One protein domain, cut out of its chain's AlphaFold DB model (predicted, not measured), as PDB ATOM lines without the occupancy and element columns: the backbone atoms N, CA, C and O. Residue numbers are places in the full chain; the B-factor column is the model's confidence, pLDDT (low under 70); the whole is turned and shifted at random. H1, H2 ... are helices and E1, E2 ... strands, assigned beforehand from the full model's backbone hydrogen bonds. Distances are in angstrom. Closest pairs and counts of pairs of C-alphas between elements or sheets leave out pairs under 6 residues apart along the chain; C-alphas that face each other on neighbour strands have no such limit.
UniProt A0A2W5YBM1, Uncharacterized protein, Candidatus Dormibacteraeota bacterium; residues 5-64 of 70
ATOM      1  N   PHE A   5      43.326  23.700   2.713       95.56
ATOM      2  CA  PHE A   5      42.875  22.905   3.854       95.56
ATOM      3  C   PHE A   5      42.862  23.727   5.150       95.56
ATOM      4  O   PHE A   5      43.806  24.463   5.426       95.56
ATOM      5  N   ALA A   6      41.808  23.603   5.958       93.69
ATOM      6  CA  ALA A   6      41.719  24.266   7.259       93.69
ATOM      7  C   ALA A   6      42.396  23.420   8.346       93.69
ATOM      8  O   ALA A   6      42.067  22.246   8.516       93.69
ATOM      9  N   LEU A   7      43.342  24.003   9.079       94.62
ATOM     10  CA  LEU A   7      44.043  23.296  10.149       94.62
ATOM     11  C   LEU A   7      43.114  23.005  11.344       94.62
ATOM     12  O   LEU A   7      42.102  23.679  11.543       94.62
ATOM     13  N   PRO A   8      43.445  22.009  12.184       94.50
ATOM     14  CA  PRO A   8      42.756  21.798  13.450       94.50
ATOM     15  C   PRO A   8      43.240  22.841  14.468       94.50
ATOM     16  O   PRO A   8      44.058  22.535  15.331       94.50
ATOM     17  N   HIS A   9      42.787  24.091  14.345       91.56
ATOM     18  CA  HIS A   9      43.232  25.217  15.187       91.56
ATOM     19  C   HIS A   9      42.216  25.644  16.257       91.56
ATOM     20  O   HIS A   9      42.506  26.552  17.030       91.56
ATOM     21  N   GLN A  10      41.048  24.999  16.340       90.69
ATOM     22  CA  GLN A  10      40.014  25.278  17.346       90.69
ATOM     23  C   GLN A  10      39.560  24.007  18.080       90.69
ATOM     24  O   GLN A  10      39.478  22.927  17.491       90.69
ATOM     25  N   GLY A  11      39.224  24.150  19.363       90.69
ATOM     26  CA  GLY A  11      38.560  23.106  20.134       90.69
ATOM     27  C   GLY A  11      39.493  21.995  20.623       90.69
ATOM     28  O   GLY A  11      40.706  22.193  20.743       90.69
ATOM     29  N   PRO A  12      38.949  20.808  20.942       92.19
ATOM     30  CA  PRO A  12      39.712  19.708  21.541       92.19
ATOM     31  C   PRO A  12      40.834  19.162  20.648       92.19
ATOM     32  O   PRO A  12      41.790  18.568  21.140       92.19
ATOM     33  N   VAL A  13      40.727  19.361  19.331       92.94
ATOM     34  CA  VAL A  13      41.722  18.904  18.351       92.94
ATOM     35  C   VAL A  13      42.851  19.908  18.124       92.94
ATOM     36  O   VAL A  13      43.831  19.550  17.467       92.94
ATOM     37  N   ALA A  14      42.743  21.119  18.683       92.62
ATOM     38  CA  ALA A  14      43.757  22.163  18.596       92.62
ATOM     39  C   ALA A  14      44.960  21.840  19.483       92.62
ATOM     40  O   ALA A  14      45.122  22.362  20.587       92.62
ATOM     41  N   THR A  15      45.804  20.942  18.980       93.25
ATOM     42  CA  THR A  15      47.082  20.554  19.576       93.25
ATOM     43  C   THR A  15      48.207  20.784  18.576       93.25
ATOM     44  O   THR A  15      48.017  20.726  17.356       93.25
ATOM     45  N   ARG A  16      49.419  21.014  19.088       92.50
ATOM     46  CA  ARG A  16      50.617  21.168  18.254       92.50
ATOM     47  C   ARG A  16      50.848  19.936  17.377       92.50
ATOM     48  O   ARG A  16      51.233  20.062  16.216       92.50
ATOM     49  N   GLU A  17      50.622  18.754  17.935       96.31
ATOM     50  CA  GLU A  17      50.827  17.464  17.284       96.31
ATOM     51  C   GLU A  17      49.862  17.279  16.111       96.31
ATOM     52  O   GLU A  17      50.306  16.917  15.019       96.31
ATOM     53  N   ASN A  18      48.578  17.592  16.311       96.19
ATOM     54  CA  ASN A  18      47.565  17.495  15.263       96.19
ATOM     55  C   ASN A  18      47.803  18.520  14.158       96.19
ATOM     56  O   ASN A  18      47.738  18.160  12.985       96.19
ATOM     57  N   MET A  19      48.135  19.767  14.507       94.50
ATOM     58  CA  MET A  19      48.463  20.784  13.504       94.50
ATOM     59  C   MET A  19      49.653  20.363  12.643       94.50
ATOM     60  O   MET A  19      49.576  20.444  11.421       94.50
ATOM     61  N   ARG A  20      50.733  19.862  13.262       95.62
ATOM     62  CA  ARG A  20      51.906  19.373  12.524       95.62
ATOM     63  C   ARG A  20      51.538  18.214  11.602       95.62
ATOM     64  O   ARG A  20      51.943  18.217  10.447       95.62
ATOM     65  N   MET A  21      50.788  17.236  12.110       97.75
ATOM     66  CA  MET A  21      50.371  16.070  11.331       97.75
ATOM     67  C   MET A  21      49.530  16.488  10.119       97.75
ATOM     68  O   MET A  21      49.895  16.159   8.995       97.75
ATOM     69  N   VAL A  22      48.477  17.284  10.325       97.12
ATOM     70  CA  VAL A  22      47.590  17.719   9.237       97.12
ATOM     71  C   VAL A  22      48.327  18.585   8.218       97.12
ATOM     72  O   VAL A  22      48.149  18.376   7.022       97.12
ATOM     73  N   ALA A  23      49.184  19.511   8.656       96.44
ATOM     74  CA  ALA A  23      49.968  20.343   7.744       96.44
ATOM     75  C   ALA A  23      50.874  19.499   6.832       96.44
ATOM     76  O   ALA A  23      50.906  19.713   5.622       96.44
ATOM     77  N   THR A  24      51.571  18.505   7.397       98.00
ATOM     78  CA  THR A  24      52.437  17.600   6.627       98.00
ATOM     79  C   THR A  24      51.642  16.718   5.662       98.00
ATOM     80  O   THR A  24      52.076  16.510   4.530       98.00
ATOM     81  N   GLU A  25      50.484  16.195   6.069       98.31
ATOM     82  CA  GLU A  25      49.655  15.381   5.171       98.31
ATOM     83  C   GLU A  25      49.020  16.217   4.053       98.31
ATOM     84  O   GLU A  25      48.996  15.780   2.903       98.31
ATOM     85  N   ALA A  26      48.585  17.444   4.347       97.88
ATOM     86  CA  ALA A  26      48.055  18.358   3.339       97.88
ATOM     87  C   ALA A  26      49.106  18.702   2.266       97.88
ATOM     88  O   ALA A  26      48.790  18.705   1.075       97.88
ATOM     89  N   GLU A  27      50.367  18.908   2.659       97.44
ATOM     90  CA  GLU A  27      51.470  19.113   1.713       97.44
ATOM     91  C   GLU A  27      51.698  17.879   0.822       97.44
ATOM     92  O   GLU A  27      51.765  18.002  -0.402       97.44
ATOM     93  N   LYS A  28      51.733  16.668   1.402       98.38
ATOM     94  CA  LYS A  28      51.872  15.407   0.640       98.38
ATOM     95  C   LYS A  28      50.735  15.180  -0.356       98.38
ATOM     96  O   LYS A  28      50.953  14.592  -1.413       98.38
ATOM     97  N   MET A  29      49.529  15.623  -0.011       97.69
ATOM     98  CA  MET A  29      48.338  15.543  -0.862       97.69
ATOM     99  C   MET A  29      48.247  16.687  -1.885       97.69
ATOM    100  O   MET A  29      47.272  16.744  -2.634       97.69
ATOM    101  N   ALA A  30      49.258  17.562  -1.950       96.94
ATOM    102  CA  ALA A  30      49.351  18.691  -2.871       96.94
ATOM    103  C   ALA A  30      48.229  19.739  -2.717       96.94
ATOM    104  O   ALA A  30      47.800  20.334  -3.706       96.94
ATOM    105  N   TYR A  31      47.770  19.995  -1.484       98.19
ATOM    106  CA  TYR A  31      46.944  21.174  -1.203       98.19
ATOM    107  C   TYR A  31      47.757  22.459  -1.415       98.19
ATOM    108  O   TYR A  31      48.910  22.561  -1.000       98.19
ATOM    109  N   ASP A  32      47.142  23.463  -2.038       98.00
ATOM    110  CA  ASP A  32      47.798  24.716  -2.421       98.00
ATOM    111  C   ASP A  32      48.005  25.682  -1.250       98.00
ATOM    112  O   ASP A  32      48.843  26.583  -1.328       98.00
ATOM    113  N   SER A  33      47.195  25.561  -0.197       96.50
ATOM    114  CA  SER A  33      47.262  26.449   0.960       96.50
ATOM    115  C   SER A  33      46.706  25.819   2.232       96.50
ATOM    116  O   SER A  33      45.864  24.920   2.198       96.50
ATOM    117  N   LEU A  34      47.165  26.335   3.370       94.88
ATOM    118  CA  LEU A  34      46.611  26.050   4.688       94.88
ATOM    119  C   LEU A  34      45.879  27.286   5.205       94.88
ATOM    120  O   LEU A  34      46.306  28.411   4.948       94.88
ATOM    121  N   TRP A  35      44.793  27.066   5.937       92.69
ATOM    122  CA  TRP A  35      43.959  28.121   6.503       92.69
ATOM    123  C   TRP A  35      43.830  27.947   8.011       92.69
ATOM    124  O   TRP A  35      43.615  26.836   8.500       92.69
ATOM    125  N   THR A  36      43.909  29.062   8.726       89.62
ATOM    126  CA  THR A  36      43.528  29.185  10.132       89.62
ATOM    127  C   THR A  36      42.461  30.264  10.263       89.62
ATOM    128  O   THR A  36      42.362  31.149   9.412       89.62
ATOM    129  N   ASN A  37      41.646  30.194  11.313       83.88
ATOM    130  CA  ASN A  37      40.759  31.307  11.642       83.88
ATOM    131  C   ASN A  37      41.571  32.414  12.315       83.88
ATOM    132  O   ASN A  37      42.602  32.152  12.930       83.88
ATOM    133  N   GLU A  38      41.069  33.641  12.231       75.75
ATOM    134  CA  GLU A  38      41.581  34.747  13.027       75.75
ATOM    135  C   GLU A  38      40.847  34.793  14.377       75.75
ATOM    136  O   GLU A  38      39.618  34.700  14.450       75.75
ATOM    137  N   ARG A  39      41.649  34.886  15.438       71.75
ATOM    138  CA  ARG A  39      41.331  34.980  16.868       71.75
ATOM    139  C   ARG A  39      39.872  35.277  17.255       71.75
ATOM    140  O   ARG A  39      39.422  36.423  17.220       71.75
ATOM    141  N   LEU A  40      39.208  34.287  17.862       68.94
ATOM    142  CA  LEU A  40      38.070  34.517  18.761       68.94
ATOM    143  C   LEU A  40      38.538  34.420  20.221       68.94
ATOM    144  O   LEU A  40      38.944  33.356  20.681       68.94
ATOM    145  N   LEU A  41      38.479  35.525  20.969       77.06
ATOM    146  CA  LEU A  41      38.744  35.506  22.409       77.06
ATOM    147  C   LEU A  41      37.471  35.216  23.195       77.06
ATOM    148  O   LEU A  41      36.533  36.013  23.175       77.06
ATOM    149  N   VAL A  42      37.480  34.127  23.963       87.31
ATOM    150  CA  VAL A  42      36.427  33.875  24.951       87.31
ATOM    151  C   VAL A  42      36.539  34.904  26.079       87.31
ATOM    152  O   VAL A  42      37.606  35.035  26.689       87.31
ATOM    153  N   PRO A  43      35.466  35.654  26.386       87.69
ATOM    154  CA  PRO A  43      35.506  36.636  27.455       87.69
ATOM    155  C   PRO A  43      35.617  35.943  28.817       87.69
ATOM    156  O   PRO A  43      34.787  35.112  29.170       87.69
ATOM    157  N   VAL A  44      36.587  36.362  29.634       87.88
ATOM    158  CA  VAL A  44      36.707  35.905  31.035       87.88
ATOM    159  C   VAL A  44      35.478  36.315  31.859       87.88
ATOM    160  O   VAL A  44      35.057  35.603  32.765       87.88
ATOM    161  N   LYS A  45      34.882  37.470  31.533       90.50
ATOM    162  CA  LYS A  45      33.642  37.975  32.132       90.50
ATOM    163  C   LYS A  45      32.742  38.570  31.050       90.50
ATOM    164  O   LYS A  45      32.892  39.739  30.688       90.50
ATOM    165  N   ALA A  46      31.823  37.763  30.524       90.25
ATOM    166  CA  ALA A  46      30.842  38.214  29.542       90.25
ATOM    167  C   ALA A  46      29.939  39.317  30.131       90.25
ATOM    168  O   ALA A  46      29.489  39.221  31.272       90.25
ATOM    169  N   LYS A  47      29.696  40.385  29.358       92.69
ATOM    170  CA  LYS A  47      28.779  41.486  29.730       92.69
ATOM    171  C   LYS A  47      27.387  41.342  29.110       92.69
ATOM    172  O   LYS A  47      26.450  41.996  29.548       92.69
ATOM    173  N   THR A  48      27.282  40.513  28.082       92.75
ATOM    174  CA  THR A  48      26.085  40.245  27.287       92.75
ATOM    175  C   THR A  48      26.056  38.752  26.980       92.75
ATOM    176  O   THR A  48      27.119  38.139  26.873       92.75
ATOM    177  N   ALA A  49      24.861  38.181  26.831       92.62
ATOM    178  CA  ALA A  49      24.695  36.799  26.392       92.62
ATOM    179  C   ALA A  49      25.337  36.583  25.010       92.62
ATOM    180  O   ALA A  49      25.281  37.469  24.151       92.62
ATOM    181  N   TYR A  50      25.952  35.419  24.806       89.94
ATOM    182  CA  TYR A  50      26.464  35.013  23.502       89.94
ATOM    183  C   TYR A  50      25.297  34.816  22.520       89.94
ATOM    184  O   TYR A  50      24.346  34.100  22.848       89.94
ATOM    185  N   PRO A  51      25.322  35.441  21.331       88.88
ATOM    186  CA  PRO A  51      24.302  35.191  20.324       88.88
ATOM    187  C   PRO A  51      24.490  33.796  19.713       88.88
ATOM    188  O   PRO A  51      25.606  33.407  19.394       88.88
ATOM    189  N   GLY A  52      23.396  33.069  19.477       85.62
ATOM    190  CA  GLY A  52      23.431  31.811  18.714       85.62
ATOM    191  C   GLY A  52      23.020  30.557  19.484       85.62
ATOM    192  O   GLY A  52      22.858  29.513  18.862       85.62
ATOM    193  N   ASN A  53      22.772  30.650  20.792       89.12
ATOM    194  CA  ASN A  53      22.095  29.598  21.551       89.12
ATOM    195  C   ASN A  53      21.164  30.177  22.631       89.12
ATOM    196  O   ASN A  53      21.221  31.366  22.946       89.12
ATOM    197  N   ALA A  54      20.259  29.337  23.145       92.88
ATOM    198  CA  ALA A  54      19.243  29.735  24.124       92.88
ATOM    199  C   ALA A  54      19.840  30.069  25.500       92.88
ATOM    200  O   ALA A  54      19.326  30.946  26.192       92.88
ATOM    201  N   ASP A  55      20.936  29.401  25.868       92.00
ATOM    202  CA  ASP A  55      21.601  29.582  27.160       92.00
ATOM    203  C   ASP A  55      22.442  30.867  27.215       92.00
ATOM    204  O   ASP A  55      22.800  31.337  28.295       92.00
ATOM    205  N   GLY A  56      22.750  31.469  26.063       93.06
ATOM    206  CA  GLY A  56      23.544  32.688  25.983       93.06
ATOM    207  C   GLY A  56      25.006  32.496  26.393       93.06
ATOM    208  O   GLY A  56      25.652  33.459  26.815       93.06
ATOM    209  N   VAL A  57      25.530  31.273  26.294       89.88
ATOM    210  CA  VAL A  57      26.888  30.895  26.718       89.88
ATOM    211  C   VAL A  57      27.683  30.423  25.509       89.88
ATOM    212  O   VAL A  57      27.204  29.607  24.738       89.88
ATOM    213  N   LEU A  58      28.902  30.928  25.328       88.62
ATOM    214  CA  LEU A  58      29.793  30.450  24.270       88.62
ATOM    215  C   LEU A  58      30.314  29.045  24.608       88.62
ATOM    216  O   LEU A  58      30.770  28.824  25.732       88.62
ATOM    217  N   ASP A  59      30.291  28.130  23.637       87.25
ATOM    218  CA  ASP A  59      30.713  26.742  23.846       87.25
ATOM    219  C   ASP A  59      32.189  26.631  24.265       87.25
ATOM    220  O   ASP A  59      33.052  27.413  23.854       87.25
ATOM    221  N   GLU A  60      32.498  25.607  25.064       87.25
ATOM    222  CA  GLU A  60      33.837  25.375  25.627       87.25
ATOM    223  C   GLU A  60      34.927  25.223  24.555       87.25
ATOM    224  O   GLU A  60      36.077  25.599  24.782       87.25
ATOM    225  N   GLU A  61      34.580  24.725  23.368       86.50
ATOM    226  CA  GLU A  61      35.523  24.516  22.264       86.50
ATOM    227  C   GLU A  61      36.192  25.816  21.805       86.50
ATOM    228  O   GLU A  61      37.341  25.804  21.361       86.50
ATOM    229  N   TYR A  62      35.516  26.954  21.960       86.62
ATOM    230  CA  TYR A  62      36.077  28.252  21.600       86.62
ATOM    231  C   TYR A  62      37.158  28.727  22.580       86.62
ATOM    232  O   TYR A  62      37.910  29.639  22.242       86.62
ATOM    233  N   LYS A  63      37.281  28.120  23.774       86.69
ATOM    234  CA  LYS A  63      38.331  28.475  24.750       86.69
ATOM    235  C   LYS A  63      39.719  28.021  24.325       86.69
ATOM    236  O   LYS A  63      40.700  28.588  24.803       86.69
ATOM    237  N   ASN A  64      39.807  27.007  23.465       87.75
ATOM    238  CA  ASN A  64      41.075  26.526  22.942       87.75
ATOM    239  C   ASN A  64      41.231  26.951  21.482       87.75
ATOM    240  O   ASN A  64      40.449  26.545  20.619       87.75
TER     241      ASN A  64
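Overview. This is residues 5 to 64 of the 70 residues of an uncharacterized protein of Candidatus Dormibacteraeota bacterium (UniProt A0A2W5YBM1). With little regular structure, this is a loose rod: helix H1 lies at one end with short strand E1 beside it, and the unnamed residues 36 to 59 run to the other end and fold back to small helix H2. The printed part has 60 residues, with H1, E1 and H2 in that order; under half are in named elements, which are mostly helix. The radius of gyration of the C-alphas is 15.0 A and the spans are 45 by 20 by 17 A.

Arrangement. The closest C-alphas of H1, residues 16 to 28, and E1, residues 33 to 35, are those of Ala 23 and Leu 34, 7.3 A apart. E1 pairs with no named strand, but residues 34 to 35 pair in parallel with residues 5 to 6. H2, residues 60 to 63, is apart from H1 and E1. In H1 every O i to N i+4 pair is within hydrogen-bond range; H2 is too short for such a pair, and its 1 O i to N i+3 pair is within range.

Along the chain. H1 spans 18.6 A from C-alpha 16 at (50.617, 21.168, 18.254). E1 spans 6.7 A. H2 spans 5.5 A, to C-alpha 63 at (38.331, 28.475, 24.750).

Size, cuts and confidence. The C-alphas farthest apart, of Lys 28 and Lys 47, are 45.4 A apart. The printed part has no cut. The link from H1 to E1 is tight; that from E1 to H2, 24 residues, is long. Residue 40 is under pLDDT 70.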